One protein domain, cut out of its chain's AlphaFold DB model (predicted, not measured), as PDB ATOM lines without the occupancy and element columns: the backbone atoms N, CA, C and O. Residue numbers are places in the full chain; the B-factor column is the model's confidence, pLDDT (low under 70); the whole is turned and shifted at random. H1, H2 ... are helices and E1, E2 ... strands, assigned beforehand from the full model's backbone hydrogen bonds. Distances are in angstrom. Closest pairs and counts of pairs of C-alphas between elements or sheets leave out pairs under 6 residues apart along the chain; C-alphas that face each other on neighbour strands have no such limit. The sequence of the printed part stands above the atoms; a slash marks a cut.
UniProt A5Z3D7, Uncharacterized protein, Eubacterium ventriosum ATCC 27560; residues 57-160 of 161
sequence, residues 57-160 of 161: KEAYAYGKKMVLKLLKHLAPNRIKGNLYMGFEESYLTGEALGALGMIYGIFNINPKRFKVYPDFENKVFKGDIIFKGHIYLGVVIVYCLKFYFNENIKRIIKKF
ATOM      1  N   LYS A  57     153.474 181.689 119.087       70.44
ATOM      2  CA  LYS A  57     154.334 182.381 118.115       70.44
ATOM      3  C   LYS A  57     155.707 182.755 118.681       70.44
ATOM      4  O   LYS A  57     156.711 182.612 117.985       70.44
ATOM      5  N   GLU A  58     155.768 183.189 119.939       73.12
ATOM      6  CA  GLU A  58     157.026 183.557 120.603       73.12
ATOM      7  C   GLU A  58     157.898 182.336 120.905       73.12
ATOM      8  O   GLU A  58     159.088 182.325 120.583       73.12
ATOM      9  N   ALA A  59     157.299 181.268 121.439       71.31
ATOM     10  CA  ALA A  59     157.990 180.004 121.681       71.31
ATOM     11  C   ALA A  59     158.516 179.388 120.377       71.31
ATOM     12  O   ALA A  59     159.645 178.897 120.323       71.31
ATOM     13  N   TYR A  60     157.738 179.483 119.296       73.81
ATOM     14  CA  TYR A  60     158.162 179.046 117.972       73.81
ATOM     15  C   TYR A  60     159.299 179.899 117.407       73.81
ATOM     16  O   TYR A  60     160.280 179.352 116.908       73.81
ATOM     17  N   ALA A  61     159.211 181.228 117.500       79.75
ATOM     18  CA  ALA A  61     160.281 182.118 117.057       79.75
ATOM     19  C   ALA A  61     161.588 181.841 117.819       79.75
ATOM     20  O   ALA A  61     162.661 181.769 117.211       79.75
ATOM     21  N   TYR A  62     161.492 181.612 119.132       80.56
ATOM     22  CA  TYR A  62     162.617 181.218 119.973       80.56
ATOM     23  C   TYR A  62     163.202 179.864 119.550       80.56
ATOM     24  O   TYR A  62     164.401 179.770 119.279       80.56
ATOM     25  N   GLY A  63     162.360 178.835 119.413       78.81
ATOM     26  CA  GLY A  63     162.770 177.503 118.967       78.81
ATOM     27  C   GLY A  63     163.426 177.533 117.587       78.81
ATOM     28  O   GLY A  63     164.528 177.015 117.416       78.81
ATOM     29  N   LYS A  64     162.828 178.238 116.621       81.62
ATOM     30  CA  LYS A  64     163.378 178.435 115.271       81.62
ATOM     31  C   LYS A  64     164.759 179.087 115.315       81.62
ATOM     32  O   LYS A  64     165.676 178.616 114.646       81.62
ATOM     33  N   LYS A  65     164.934 180.150 116.108       84.38
ATOM     34  CA  LYS A  65     166.234 180.822 116.276       84.38
ATOM     35  C   LYS A  65     167.280 179.867 116.847       84.38
ATOM     36  O   LYS A  65     168.435 179.904 116.425       84.38
ATOM     37  N   MET A  66     166.880 179.013 117.782       82.19
ATOM     38  CA  MET A  66     167.769 178.042 118.402       82.19
ATOM     39  C   MET A  66     168.181 176.924 117.445       82.19
ATOM     40  O   MET A  66     169.368 176.635 117.326       82.19
ATOM     41  N   VAL A  67     167.224 176.362 116.704       81.62
ATOM     42  CA  VAL A  67     167.478 175.355 115.667       81.62
ATOM     43  C   VAL A  67     168.398 175.923 114.591       81.62
ATOM     44  O   VAL A  67     169.377 175.283 114.235       81.62
ATOM     45  N   LEU A  68     168.166 177.156 114.128       83.81
ATOM     46  CA  LEU A  68     169.053 177.809 113.160       83.81
ATOM     47  C   LEU A  68     170.483 177.976 113.692       83.81
ATOM     48  O   LEU A  68     171.439 177.767 112.948       83.81
ATOM     49  N   LYS A  69     170.650 178.340 114.969       84.00
ATOM     50  CA  LYS A  69     171.975 178.423 115.602       84.00
ATOM     51  C   LYS A  69     172.646 177.054 115.705       84.00
ATOM     52  O   LYS A  69     173.831 176.951 115.405       84.00
ATOM     53  N   LEU A  70     171.896 176.022 116.086       82.62
ATOM     54  CA  LEU A  70     172.385 174.647 116.141       82.62
ATOM     55  C   LEU A  70     172.813 174.148 114.761       82.62
ATOM     56  O   LEU A  70     173.928 173.663 114.618       82.62
ATOM     57  N   LEU A  71     171.983 174.338 113.734       83.69
ATOM     58  CA  LEU A  71     172.306 173.952 112.360       83.69
ATOM     59  C   LEU A  71     173.565 174.657 111.852       83.69
ATOM     60  O   LEU A  71     174.409 174.007 111.247       83.69
ATOM     61  N   LYS A  72     173.744 175.951 112.146       82.94
ATOM     62  CA  LYS A  72     174.985 176.672 111.814       82.94
ATOM     63  C   LYS A  72     176.217 176.101 112.516       82.94
ATOM     64  O   LYS A  72     177.298 176.150 111.949       82.94
ATOM     65  N   HIS A  73     176.062 175.587 113.734       82.38
ATOM     66  CA  HIS A  73     177.161 175.003 114.508       82.38
ATOM     67  C   HIS A  73     177.508 173.579 114.066       82.38
ATOM     68  O   HIS A  73     178.660 173.166 114.142       82.38
ATOM     69  N   LEU A  74     176.503 172.828 113.612       81.44
ATOM     70  CA  LEU A  74     176.671 171.495 113.033       81.44
ATOM     71  C   LEU A  74     177.154 171.550 111.580       81.44
ATOM     72  O   LEU A  74     177.721 170.574 111.090       81.44
ATOM     73  N   ALA A  75     176.921 172.669 110.889       81.69
ATOM     74  CA  ALA A  75     177.348 172.848 109.515       81.69
ATOM     75  C   ALA A  75     178.874 172.680 109.397       81.69
ATOM     76  O   ALA A  75     179.634 173.181 110.230       81.69
ATOM     77  N   PRO A  76     179.354 171.974 108.362       83.31
ATOM     78  CA  PRO A  76     180.779 171.782 108.166       83.31
ATOM     79  C   PRO A  76     181.454 173.119 107.846       83.31
ATOM     80  O   PRO A  76     181.099 173.800 106.889       83.31
ATOM     81  N   ASN A  77     182.489 173.469 108.611       82.69
ATOM     82  CA  ASN A  77     183.261 174.698 108.391       82.69
ATOM     83  C   ASN A  77     184.129 174.642 107.125       82.69
ATOM     84  O   ASN A  77     184.633 175.666 106.663       82.69
ATOM     85  N   ARG A  78     184.427 173.442 106.620       85.56
ATOM     86  CA  ARG A  78     185.315 173.226 105.477       85.56
ATOM     87  C   ARG A  78     184.793 172.074 104.633       85.56
ATOM     88  O   ARG A  78     184.670 170.958 105.123       85.56
ATOM     89  N   ILE A  79     184.595 172.334 103.350       89.62
ATOM     90  CA  ILE A  79     184.288 171.315 102.344       89.62
ATOM     91  C   ILE A  79     185.528 171.168 101.464       89.62
ATOM     92  O   ILE A  79     186.142 172.170 101.078       89.62
ATOM     93  N   LYS A  80     185.963 169.932 101.230       92.44
ATOM     94  CA  LYS A  80     187.082 169.607 100.342       92.44
ATOM     95  C   LYS A  80     186.689 168.452  99.440       92.44
ATOM     96  O   LYS A  80     185.955 167.584  99.886       92.44
ATOM     97  N   GLY A  81     187.201 168.413  98.221       94.19
ATOM     98  CA  GLY A  81     186.917 167.297  97.333       94.19
ATOM     99  C   GLY A  81     187.030 167.629  95.860       94.19
ATOM    100  O   GLY A  81     187.261 168.779  95.484       94.19
ATOM    101  N   ASN A  82     186.827 166.604  95.047       95.50
ATOM    102  CA  ASN A  82     186.742 166.706  93.599       95.50
ATOM    103  C   ASN A  82     185.397 166.133  93.158       95.50
ATOM    104  O   ASN A  82     185.039 165.030  93.569       95.50
ATOM    105  N   LEU A  83     184.676 166.868  92.320       95.56
ATOM    106  CA  LEU A  83     183.433 166.435  91.696       95.56
ATOM    107  C   LEU A  83     183.617 166.433  90.179       95.56
ATOM    108  O   LEU A  83     183.912 167.468  89.601       95.56
ATOM    109  N   TYR A  84     183.422 165.287  89.548       96.19
ATOM    110  CA  TYR A  84     183.348 165.096  88.106       96.19
ATOM    111  C   TYR A  84     181.878 164.958  87.733       96.19
ATOM    112  O   TYR A  84     181.202 164.040  88.211       96.19
ATOM    113  N   MET A  85     181.383 165.887  86.924       95.81
ATOM    114  CA  MET A  85     179.970 165.970  86.578       95.81
ATOM    115  C   MET A  85     179.774 166.156  85.079       95.81
ATOM    116  O   MET A  85     180.354 167.048  84.482       95.81
ATOM    117  N   GLY A  86     178.904 165.354  84.495       96.06
ATOM    118  CA  GLY A  86     178.496 165.425  83.108       96.06
ATOM    119  C   GLY A  86     177.137 164.770  82.954       96.06
ATOM    120  O   GLY A  86     176.888 163.690  83.499       96.06
ATOM    121  N   PHE A  87     176.229 165.454  82.274       94.81
ATOM    122  CA  PHE A  87     174.899 164.961  81.943       94.81
ATOM    123  C   PHE A  87     174.867 164.434  80.506       94.81
ATOM    124  O   PHE A  87     175.864 164.490  79.796       94.81
ATOM    125  N   GLU A  88     173.728 163.872  80.096       92.62
ATOM    126  CA  GLU A  88     173.544 163.378  78.721       92.62
ATOM    127  C   GLU A  88     173.562 164.516  77.698       92.62
ATOM    128  O   GLU A  88     174.100 164.360  76.608       92.62
ATOM    129  N   GLU A  89     173.005 165.669  78.068       94.06
ATOM    130  CA  GLU A  89     172.962 166.858  77.224       94.06
ATOM    131  C   GLU A  89     173.924 167.910  77.784       94.06
ATOM    132  O   GLU A  89     173.868 168.267  78.964       94.06
ATOM    133  N   SER A  90     174.797 168.452  76.932       92.00
ATOM    134  CA  SER A  90     175.855 169.378  77.349       92.00
ATOM    135  C   SER A  90     175.315 170.652  78.019       92.00
ATOM    136  O   SER A  90     175.951 171.186  78.931       92.00
ATOM    137  N   TYR A  91     174.124 171.134  77.639       94.69
ATOM    138  CA  TYR A  91     173.538 172.322  78.276       94.69
ATOM    139  C   TYR A  91     173.157 172.072  79.744       94.69
ATOM    140  O   TYR A  91     173.325 172.973  80.564       94.69
ATOM    141  N   LEU A  92     172.737 170.850  80.103       95.12
ATOM    142  CA  LEU A  92     172.424 170.481  81.489       95.12
ATOM    143  C   LEU A  92     173.684 170.494  82.360       95.12
ATOM    144  O   LEU A  92     173.645 170.949  83.505       95.12
ATOM    145  N   THR A  93     174.828 170.059  81.816       95.75
ATOM    146  CA  THR A  93     176.132 170.201  82.488       95.75
ATOM    147  C   THR A  93     176.459 171.668  82.748       95.75
ATOM    148  O   THR A  93     176.885 172.008  83.853       95.75
ATOM    149  N   GLY A  94     176.211 172.547  81.772       95.88
ATOM    150  CA  GLY A  94     176.413 173.990  81.919       95.88
ATOM    151  C   GLY A  94     175.507 174.615  82.983       95.88
ATOM    152  O   GLY A  94     175.987 175.356  83.843       95.88
ATOM    153  N   GLU A  95     174.220 174.272  82.980       96.56
ATOM    154  CA  GLU A  95     173.239 174.760  83.957       96.56
ATOM    155  C   GLU A  95     173.596 174.323  85.382       96.56
ATOM    156  O   GLU A  95     173.657 175.140  86.305       96.56
ATOM    157  N   ALA A  96     173.916 173.041  85.563       95.62
ATOM    158  CA  ALA A  96     174.304 172.505  86.858       95.62
ATOM    159  C   ALA A  96     175.633 173.102  87.359       95.62
ATOM    160  O   ALA A  96     175.773 173.372  88.555       95.62
ATOM    161  N   LEU A  97     176.593 173.368  86.466       95.62
ATOM    162  CA  LEU A  97     177.834 174.064  86.811       95.62
ATOM    163  C   LEU A  97     177.556 175.507  87.260       95.62
ATOM    164  O   LEU A  97     178.119 175.958  88.259       95.62
ATOM    165  N   GLY A  98     176.650 176.214  86.578       95.69
ATOM    166  CA  GLY A  98     176.204 177.553  86.968       95.69
ATOM    167  C   GLY A  98     175.532 177.566  88.344       95.69
ATOM    168  O   GLY A  98     175.874 178.384  89.202       95.69
ATOM    169  N   ALA A  99     174.644 176.603  88.601       96.25
ATOM    170  CA  ALA A  99     174.013 176.422  89.906       96.25
ATOM    171  C   ALA A  99     175.045 176.149  91.013       96.25
ATOM    172  O   ALA A  99     174.974 176.747  92.090       96.25
ATOM    173  N   LEU A 100     176.053 175.312  90.746       93.62
ATOM    174  CA  LEU A 100     177.159 175.081  91.679       93.62
ATOM    175  C   LEU A 100     177.982 176.348  91.928       93.62
ATOM    176  O   LEU A 100     178.351 176.603  93.073       93.62
ATOM    177  N   GLY A 101     178.209 177.178  90.908       93.81
ATOM    178  CA  GLY A 101     178.848 178.486  91.063       93.81
ATOM    179  C   GLY A 101     178.092 179.401  92.035       93.81
ATOM    180  O   GLY A 101     178.699 179.997  92.928       93.81
ATOM    181  N   MET A 102     176.758 179.446  91.945       95.38
ATOM    182  CA  MET A 102     175.927 180.193  92.901       95.38
ATOM    183  C   MET A 102     176.040 179.633  94.322       95.38
ATOM    184  O   MET A 102     176.189 180.393  95.282       95.38
ATOM    185  N   ILE A 103     176.025 178.305  94.471       91.25
ATOM    186  CA  ILE A 103     176.199 177.634  95.767       91.25
ATOM    187  C   ILE A 103     177.559 177.995  96.379       91.25
ATOM    188  O   ILE A 103     177.633 178.261  97.580       91.25
ATOM    189  N   TYR A 104     178.623 178.065  95.576       89.81
ATOM    190  CA  TYR A 104     179.946 178.462  96.064       89.81
ATOM    191  C   TYR A 104     179.930 179.870  96.655       89.81
ATOM    192  O   TYR A 104     180.489 180.073  97.732       89.81
ATOM    193  N   GLY A 105     179.250 180.811  95.996       89.62
ATOM    194  CA  GLY A 105     179.081 182.175  96.494       89.62
ATOM    195  C   GLY A 105     178.262 182.242  97.785       89.62
ATOM    196  O   GLY A 105     178.719 182.807  98.776       89.62
ATOM    197  N   ILE A 106     177.080 181.619  97.812       89.75
ATOM    198  CA  ILE A 106     176.147 181.684  98.955       89.75
ATOM    199  C   ILE A 106     176.747 181.051 100.214       89.75
ATOM    200  O   ILE A 106     176.607 181.585 101.314       89.75
ATOM    201  N   PHE A 107     177.415 179.907 100.066       84.81
ATOM    202  CA  PHE A 107     177.979 179.156 101.187       84.81
ATOM    203  C   PHE A 107     179.461 179.461 101.436       84.81
ATOM    204  O   PHE A 107     180.078 178.819 102.286       84.81
ATOM    205  N   ASN A 108     180.030 180.440 100.722       86.38
ATOM    206  CA  ASN A 108     181.434 180.839 100.804       86.38
ATOM    207  C   ASN A 108     182.397 179.636 100.698       86.38
ATOM    208  O   ASN A 108     183.353 179.486 101.469       86.38
ATOM    209  N   ILE A 109     182.097 178.721  99.771       87.94
ATOM    210  CA  ILE A 109     182.881 177.503  99.556       87.94
ATOM    211  C   ILE A 109     184.155 177.886  98.819       87.94
ATOM    212  O   ILE A 109     184.131 178.586  97.812       87.94
ATOM    213  N   ASN A 110     185.291 177.399  99.308       89.50
ATOM    214  CA  ASN A 110     186.573 177.705  98.696       89.50
ATOM    215  C   ASN A 110     186.812 176.822  97.449       89.50
ATOM    216  O   ASN A 110     187.063 175.621  97.619       89.50
ATOM    217  N   PRO A 111     186.853 177.394  96.228       87.75
ATOM    218  CA  PRO A 111     187.037 176.633  94.990       87.75
ATOM    219  C   PRO A 111     188.420 175.984  94.874       87.75
ATOM    220  O   PRO A 111     188.612 175.019  94.142       87.75
ATOM    221  N   LYS A 112     189.416 176.456  95.637       89.81
ATOM    222  CA  LYS A 112     190.732 175.797  95.694       89.81
ATOM    223  C   LYS A 112     190.669 174.448  96.411       89.81
ATOM    224  O   LYS A 112     191.564 173.623  96.248       89.81
ATOM    225  N   ARG A 113     189.660 174.251  97.264       90.44
ATOM    226  CA  ARG A 113     189.503 173.076  98.129       90.44
ATOM    227  C   ARG A 113     188.450 172.107  97.623       90.44
ATOM    228  O   ARG A 113     188.627 170.909  97.815       90.44
ATOM    229  N   PHE A 114     187.378 172.624  97.041       93.62
ATOM    230  CA  PHE A 114     186.343 171.845  96.385       93.62
ATOM    231  C   PHE A 114     186.370 172.211  94.902       93.62
ATOM    232  O   PHE A 114     186.108 173.360  94.561       93.62
ATOM    233  N   LYS A 115     186.793 171.271  94.054       94.06
ATOM    234  CA  LYS A 115     186.943 171.475  92.610       94.06
ATOM    235  C   LYS A 115     185.865 170.707  91.870       94.06
ATOM    236  O   LYS A 115     185.595 169.553  92.197       94.06
ATOM    237  N   VAL A 116     185.289 171.344  90.862       95.12
ATOM    238  CA  VAL A 116     184.292 170.737  89.982       95.12
ATOM    239  C   VAL A 116     184.882 170.673  88.580       95.12
ATOM    240  O   VAL A 116     185.361 171.681  88.064       95.12
ATOM    241  N   TYR A 117     184.858 169.484  87.997       95.06
ATOM    242  CA  TYR A 117     185.308 169.179  86.650       95.06
ATOM    243  C   TYR A 117     184.074 168.826  85.817       95.06
ATOM    244  O   TYR A 117     183.508 167.742  86.004       95.06
ATOM    245  N   PRO A 118     183.606 169.744  84.961       95.25
ATOM    246  CA  PRO A 118     182.510 169.457  84.054       95.25
ATOM    247  C   PRO A 118     182.997 168.592  82.881       95.25
ATOM    248  O   PRO A 118     184.044 168.867  82.299       95.25
ATOM    249  N   ASP A 119     182.222 167.573  82.529       95.44
ATOM    250  CA  ASP A 119     182.344 166.775  81.311       95.44
ATOM    251  C   ASP A 119     181.087 167.021  80.465       95.44
ATOM    252  O   ASP A 119     179.958 166.773  80.895       95.44
ATOM    253  N   PHE A 120     181.271 167.615  79.291       94.88
ATOM    254  CA  PHE A 120     180.169 167.978  78.396       94.88
ATOM    255  C   PHE A 120     179.851 166.891  77.371       94.88
ATOM    256  O   PHE A 120     178.839 167.006  76.679       94.88
ATOM    257  N   GLU A 121     180.704 165.874  77.265       94.00
ATOM    258  CA  GLU A 121     180.606 164.816  76.264       94.00
ATOM    259  C   GLU A 121     180.063 163.531  76.880       94.00
ATOM    260  O   GLU A 121     179.224 162.857  76.286       94.00
ATOM    261  N   ASN A 122     180.522 163.193  78.086       93.94
ATOM    262  CA  ASN A 122     180.169 161.946  78.742       93.94
ATOM    263  C   ASN A 122     179.299 162.180  79.972       93.94
ATOM    264  O   ASN A 122     179.585 163.008  80.840       93.94
ATOM    265  N   LYS A 123     178.284 161.326  80.119       95.31
ATOM    266  CA  LYS A 123     177.500 161.249  81.346       95.31
ATOM    267  C   LYS A 123     178.356 160.666  82.473       95.31
ATOM    268  O   LYS A 123     178.609 159.460  82.521       95.31
ATOM    269  N   VAL A 124     178.761 161.504  83.420       94.19
ATOM    270  CA  VAL A 124     179.574 161.113  84.573       94.19
ATOM    271  C   VAL A 124     179.088 161.819  85.829       94.19
ATOM    272  O   VAL A 124     178.831 163.011  85.846       94.19
ATOM    273  N   PHE A 125     178.965 161.084  86.927       94.00
ATOM    274  CA  PHE A 125     178.729 161.690  88.231       94.00
ATOM    275  C   PHE A 125     179.562 160.941  89.258       94.00
ATOM    276  O   PHE A 125     179.160 159.904  89.785       94.00
ATOM    277  N   LYS A 126     180.787 161.416  89.460       94.50
ATOM    278  CA  LYS A 126     181.770 160.800  90.352       94.50
ATOM    279  C   LYS A 126     182.399 161.880  91.200       94.50
ATOM    280  O   LYS A 126     182.770 162.923  90.692       94.50
ATOM    281  N   GLY A 127     182.584 161.632  92.482       93.00
ATOM    282  CA  GLY A 127     183.294 162.584  93.313       93.00
ATOM    283  C   GLY A 127     183.677 161.997  94.649       93.00
ATOM    284  O   GLY A 127     183.027 161.080  95.144       93.00
ATOM    285  N   ASP A 128     184.736 162.557  95.213       93.25
ATOM    286  CA  ASP A 128     185.120 162.346  96.599       93.25
ATOM    287  C   ASP A 128     184.961 163.685  97.309       93.25
ATOM    288  O   ASP A 128     185.589 164.680  96.931       93.25
ATOM    289  N   ILE A 129     184.055 163.722  98.284       92.81
ATOM    290  CA  ILE A 129     183.683 164.928  99.012       92.81
ATOM    291  C   ILE A 129     183.852 164.659 100.501       92.81
ATOM    292  O   ILE A 129     183.177 163.820 101.092       92.81
ATOM    293  N   ILE A 130     184.725 165.445 101.119       90.12
ATOM    294  CA  ILE A 130     185.047 165.381 102.535       90.12
ATOM    295  C   ILE A 130     184.537 166.650 103.211       90.12
ATOM    296  O   ILE A 130     185.015 167.766 102.969       90.12
ATOM    297  N   PHE A 131     183.604 166.458 104.134       89.44
ATOM    298  CA  PHE A 131     183.095 167.504 105.007       89.44
ATOM    299  C   PHE A 131     183.898 167.510 106.311       89.44
ATOM    300  O   PHE A 131     184.012 166.495 106.993       89.44
ATOM    301  N   LYS A 132     184.482 168.657 106.666       86.19
ATOM    302  CA  LYS A 132     185.214 168.864 107.922       86.19
ATOM    303  C   LYS A 132     184.552 169.975 108.726       86.19
ATOM    304  O   LYS A 132     184.341 171.080 108.228       86.19
ATOM    305  N   GLY A 133     184.295 169.709 109.997       84.31
ATOM    306  CA  GLY A 133     183.729 170.660 110.948       84.31
ATOM    307  C   GLY A 133     184.195 170.347 112.364       84.31
ATOM    308  O   GLY A 133     184.842 169.328 112.589       84.31
ATOM    309  N   HIS A 134     183.878 171.234 113.302       81.81
ATOM    310  CA  HIS A 134     184.079 170.985 114.727       81.81
ATOM    311  C   HIS A 134     182.720 171.064 115.403       81.81
ATOM    312  O   HIS A 134     182.118 172.134 115.450       81.81
ATOM    313  N   ILE A 135     182.246 169.936 115.922       79.50
ATOM    314  CA  ILE A 135     181.004 169.887 116.687       79.50
ATOM    315  C   ILE A 135     181.383 169.912 118.162       79.50
ATOM    316  O   ILE A 135     181.861 168.925 118.714       79.50
ATOM    317  N   TYR A 136     181.171 171.054 118.811       80.62
ATOM    318  CA  TYR A 136     181.344 171.149 120.258       80.62
ATOM    319  C   TYR A 136     180.109 170.581 120.954       80.62
ATOM    320  O   TYR A 136     179.070 171.243 121.006       80.62
ATOM    321  N   LEU A 137     180.229 169.372 121.506       77.12
ATOM    322  CA  LEU A 137     179.129 168.681 122.185       77.12
ATOM    323  C   LEU A 137     178.524 169.534 123.313       77.12
ATOM    324  O   LEU A 137     177.307 169.624 123.437       77.12
ATOM    325  N   GLY A 138     179.368 170.249 124.067       80.06
ATOM    326  CA  GLY A 138     178.925 171.156 125.131       80.06
ATOM    327  C   GLY A 138     177.994 172.270 124.640       80.06
ATOM    328  O   GLY A 138     177.026 172.603 125.314       80.06
ATOM    329  N   VAL A 139     178.209 172.795 123.429       79.50
ATOM    330  CA  VAL A 139     177.332 173.818 122.836       79.50
ATOM    331  C   VAL A 139     175.962 173.226 122.509       79.50
ATOM    332  O   VAL A 139     174.941 173.848 122.802       79.50
ATOM    333  N   VAL A 140     175.927 172.011 121.953       79.00
ATOM    334  CA  VAL A 140     174.677 171.291 121.668       79.00
ATOM    335  C   VAL A 140     173.901 171.046 122.961       79.00
ATOM    336  O   VAL A 140     172.724 171.394 123.037       79.00
ATOM    337  N   ILE A 141     174.577 170.550 124.002       81.94
ATOM    338  CA  ILE A 141     173.985 170.298 125.321       81.94
ATOM    339  C   ILE A 141     173.424 171.592 125.925       81.94
ATOM    340  O   ILE A 141     172.277 171.607 126.361       81.94
ATOM    341  N   VAL A 142     174.167 172.703 125.892       83.56
ATOM    342  CA  VAL A 142     173.690 174.003 126.400       83.56
ATOM    343  C   VAL A 142     172.425 174.461 125.677       83.56
ATOM    344  O   VAL A 142     171.510 174.980 126.316       83.56
ATOM    345  N   TYR A 143     172.336 174.271 124.359       80.81
ATOM    346  CA  TYR A 143     171.112 174.578 123.624       80.81
ATOM    347  C   TYR A 143     169.973 173.627 124.006       80.81
ATOM    348  O   TYR A 143     168.888 174.103 124.318       80.81
ATOM    349  N   CYS A 144     170.195 172.315 124.080       76.06
ATOM    350  CA  CYS A 144     169.172 171.373 124.547       76.06
ATOM    351  C   CYS A 144     168.643 171.741 125.946       76.06
ATOM    352  O   CYS A 144     167.431 171.786 126.147       76.06
ATOM    353  N   LEU A 145     169.525 172.106 126.881       81.75
ATOM    354  CA  LEU A 145     169.145 172.556 128.224       81.75
ATOM    355  C   LEU A 145     168.354 173.869 128.178       81.75
ATOM    356  O   LEU A 145     167.285 173.959 128.774       81.75
ATOM    357  N   LYS A 146     168.813 174.875 127.421       80.50
ATOM    358  CA  LYS A 146     168.071 176.138 127.243       80.50
ATOM    359  C   LYS A 146     166.688 175.925 126.624       80.50
ATOM    360  O   LYS A 146     165.771 176.680 126.929       80.50
ATOM    361  N   PHE A 147     166.529 174.919 125.764       76.38
ATOM    362  CA  PHE A 147     165.244 174.566 125.167       76.38
ATOM    363  C   PHE A 147     164.330 173.931 126.217       76.38
ATOM    364  O   PHE A 147     163.183 174.339 126.368       76.38
ATOM    365  N   TYR A 148     164.869 172.979 126.981       71.25
ATOM    366  CA  TYR A 148     164.142 172.240 128.008       71.25
ATOM    367  C   TYR A 148     163.702 173.115 129.192       71.25
ATOM    368  O   TYR A 148     162.588 172.973 129.695       71.25
ATOM    369  N   PHE A 149     164.548 174.048 129.636       75.31
ATOM    370  CA  PHE A 149     164.247 174.939 130.761       75.31
ATOM    371  C   PHE A 149     163.431 176.181 130.381       75.31
ATOM    372  O   PHE A 149     163.063 176.947 131.267       75.31
ATOM    373  N   ASN A 150     163.103 176.384 129.103       77.38
ATOM    374  CA  ASN A 150     162.285 177.518 128.694       77.38
ATOM    375  C   ASN A 150     160.830 177.332 129.160       77.38
ATOM    376  O   ASN A 150     160.140 176.410 128.725       77.38
ATOM    377  N   GLU A 151     160.349 178.226 130.023       70.56
ATOM    378  CA  GLU A 151     159.002 178.165 130.602       70.56
ATOM    379  C   GLU A 151     157.889 178.174 129.550       70.56
ATOM    380  O   GLU A 151     156.895 177.459 129.694       70.56
ATOM    381  N   ASN A 152     158.075 178.910 128.453       67.25
ATOM    382  CA  ASN A 152     157.112 178.949 127.354       67.25
ATOM    383  C   ASN A 152     157.017 177.589 126.654       67.25
ATOM    384  O   ASN A 152     155.928 177.154 126.282       67.25
ATOM    385  N   ILE A 153     158.142 176.880 126.529       67.81
ATOM    386  CA  ILE A 153     158.194 175.538 125.940       67.81
ATOM    387  C   ILE A 153     157.634 174.503 126.916       67.81
ATOM    388  O   ILE A 153     156.828 173.668 126.512       67.81
ATOM    389  N   LYS A 154     157.961 174.599 128.209       68.00
ATOM    390  CA  LYS A 154     157.359 173.750 129.248       68.00
ATOM    391  C   LYS A 154     155.837 173.875 129.289       68.00
ATOM    392  O   LYS A 154     155.160 172.856 129.382       68.00
ATOM    393  N   ARG A 155     155.288 175.091 129.176       67.50
ATOM    394  CA  ARG A 155     153.831 175.325 129.113       67.50
ATOM    395  C   ARG A 155     153.184 174.651 127.907       67.50
ATOM    396  O   ARG A 155     152.088 174.120 128.032       67.50
ATOM    397  N   ILE A 156     153.862 174.652 126.760       65.44
ATOM    398  CA  ILE A 156     153.395 173.972 125.546       65.44
ATOM    399  C   ILE A 156     153.448 172.450 125.712       65.44
ATOM    400  O   ILE A 156     152.457 171.783 125.436       65.44
ATOM    401  N   ILE A 157     154.568 171.904 126.199       62.12
ATOM    402  CA  ILE A 157     154.749 170.456 126.397       62.12
ATOM    403  C   ILE A 157     153.731 169.916 127.408       62.12
ATOM    404  O   ILE A 157     153.104 168.895 127.153       62.12
ATOM    405  N   LYS A 158     153.493 170.635 128.511       64.25
ATOM    406  CA  LYS A 158     152.493 170.266 129.528       64.25
ATOM    407  C   LYS A 158     151.045 170.331 129.020       64.25
ATOM    408  O   LYS A 158     150.150 169.847 129.689       64.25
ATOM    409  N   LYS A 159     150.796 170.964 127.871       62.47
ATOM    410  CA  LYS A 159     149.476 170.984 127.221       62.47
ATOM    411  C   LYS A 159     149.275 169.797 126.267       62.47
ATOM    412  O   LYS A 159     148.167 169.604 125.781       62.47
ATOM    413  N   PHE A 160     150.351 169.068 125.963       53.19
ATOM    414  CA  PHE A 160     150.380 167.909 125.069       53.19
ATOM    415  C   PHE A 160     150.535 166.567 125.805       53.19
ATOM    416  O   PHE A 160     150.163 165.549 125.229       53.19
TER     417      PHE A 160
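AT A GLANCE: This is residues 57 to 160 of the 161 residues of an uncharacterized protein of Eubacterium ventriosum ATCC 27560 (UniProt A5Z3D7). What is the picture? Two lobes make a long rod: in one, helices H1 and H3 run side by side with short H4 near one end of the pair; in the other, a sheet of three strands has H2 over one face. What builds it? The printed part has 104 residues with four named helices and three named strands, in the order H1 E1 H2 E2 E3 H3 H4; the class is mixed, and the mixed sheet runs E2 E1 E3. How large is it? It is extended, with a radius of gyration of the C-alphas of 20.3 A, and spans 60 by 26 by 21 A.

HOW THE PARTS SIT: What meets H1? H1, residues 57 to 74, touches H3, residues 137 to 148, with its residues 63 to 70 alone, at a shallow tilt of 8 degrees, opposite ways; the closest C-alphas, of Leu 70 and Val 140, are 6.9 A apart. H4, residues 151 to 157, is close to H1 but not clearly touching, the closest C-alphas, of Ala 59 and Asn 152, being 5.8 A apart. How do the strands pair? E1, residues 78 to 86, bends by 53 degrees at residue 81. It is antiparallel to E3, residues 124 to 132, with N 84 and O 126 2.7 A apart, within hydrogen-bond range. It is parallel to E2, residues 114 to 118, with N 117 and O 83 also within range at 2.7 A. Where is H2? H2, residues 90 to 106, is on the sheet at a height of 9.5 A, making two layers, a helix on one face of a sheet; it lies over E2, along the strands at 12 degrees on the local plane, and only just not over E1, on which 2 of its 17 C-alphas fall. Its closest C-alphas to E2 are those of Thr 93 and Pro 118, 6.6 A apart; E1, H2 and E2 form a strand-helix-strand unit, two parallel strands with a helix between, its crossover right-handed. Are the helices' backbones complete? In H1, H2, H3 and H4 every O i to N i+4 pair is within hydrogen-bond range.

IN THESE COORDINATES: Where do the elements begin and end? H1 begins at C-alpha 57 (154.334, 182.381, 118.115), and H4 ends at C-alpha 157 (154.749, 170.456, 126.397). How long are the longer ones? From first to last C-alpha, H1 measures 25.4 A, E1 24.7 A, H2 24.9 A and E3 25.2 A.

THE WHOLE: How far does it reach? The two C-alphas farthest apart, of Glu 121 and Lys 158, are 60.5 A apart. Is it whole and sure? The printed part has no cut and no long link; its mean pLDDT is 85.3, with residues 152 to 160 under 70.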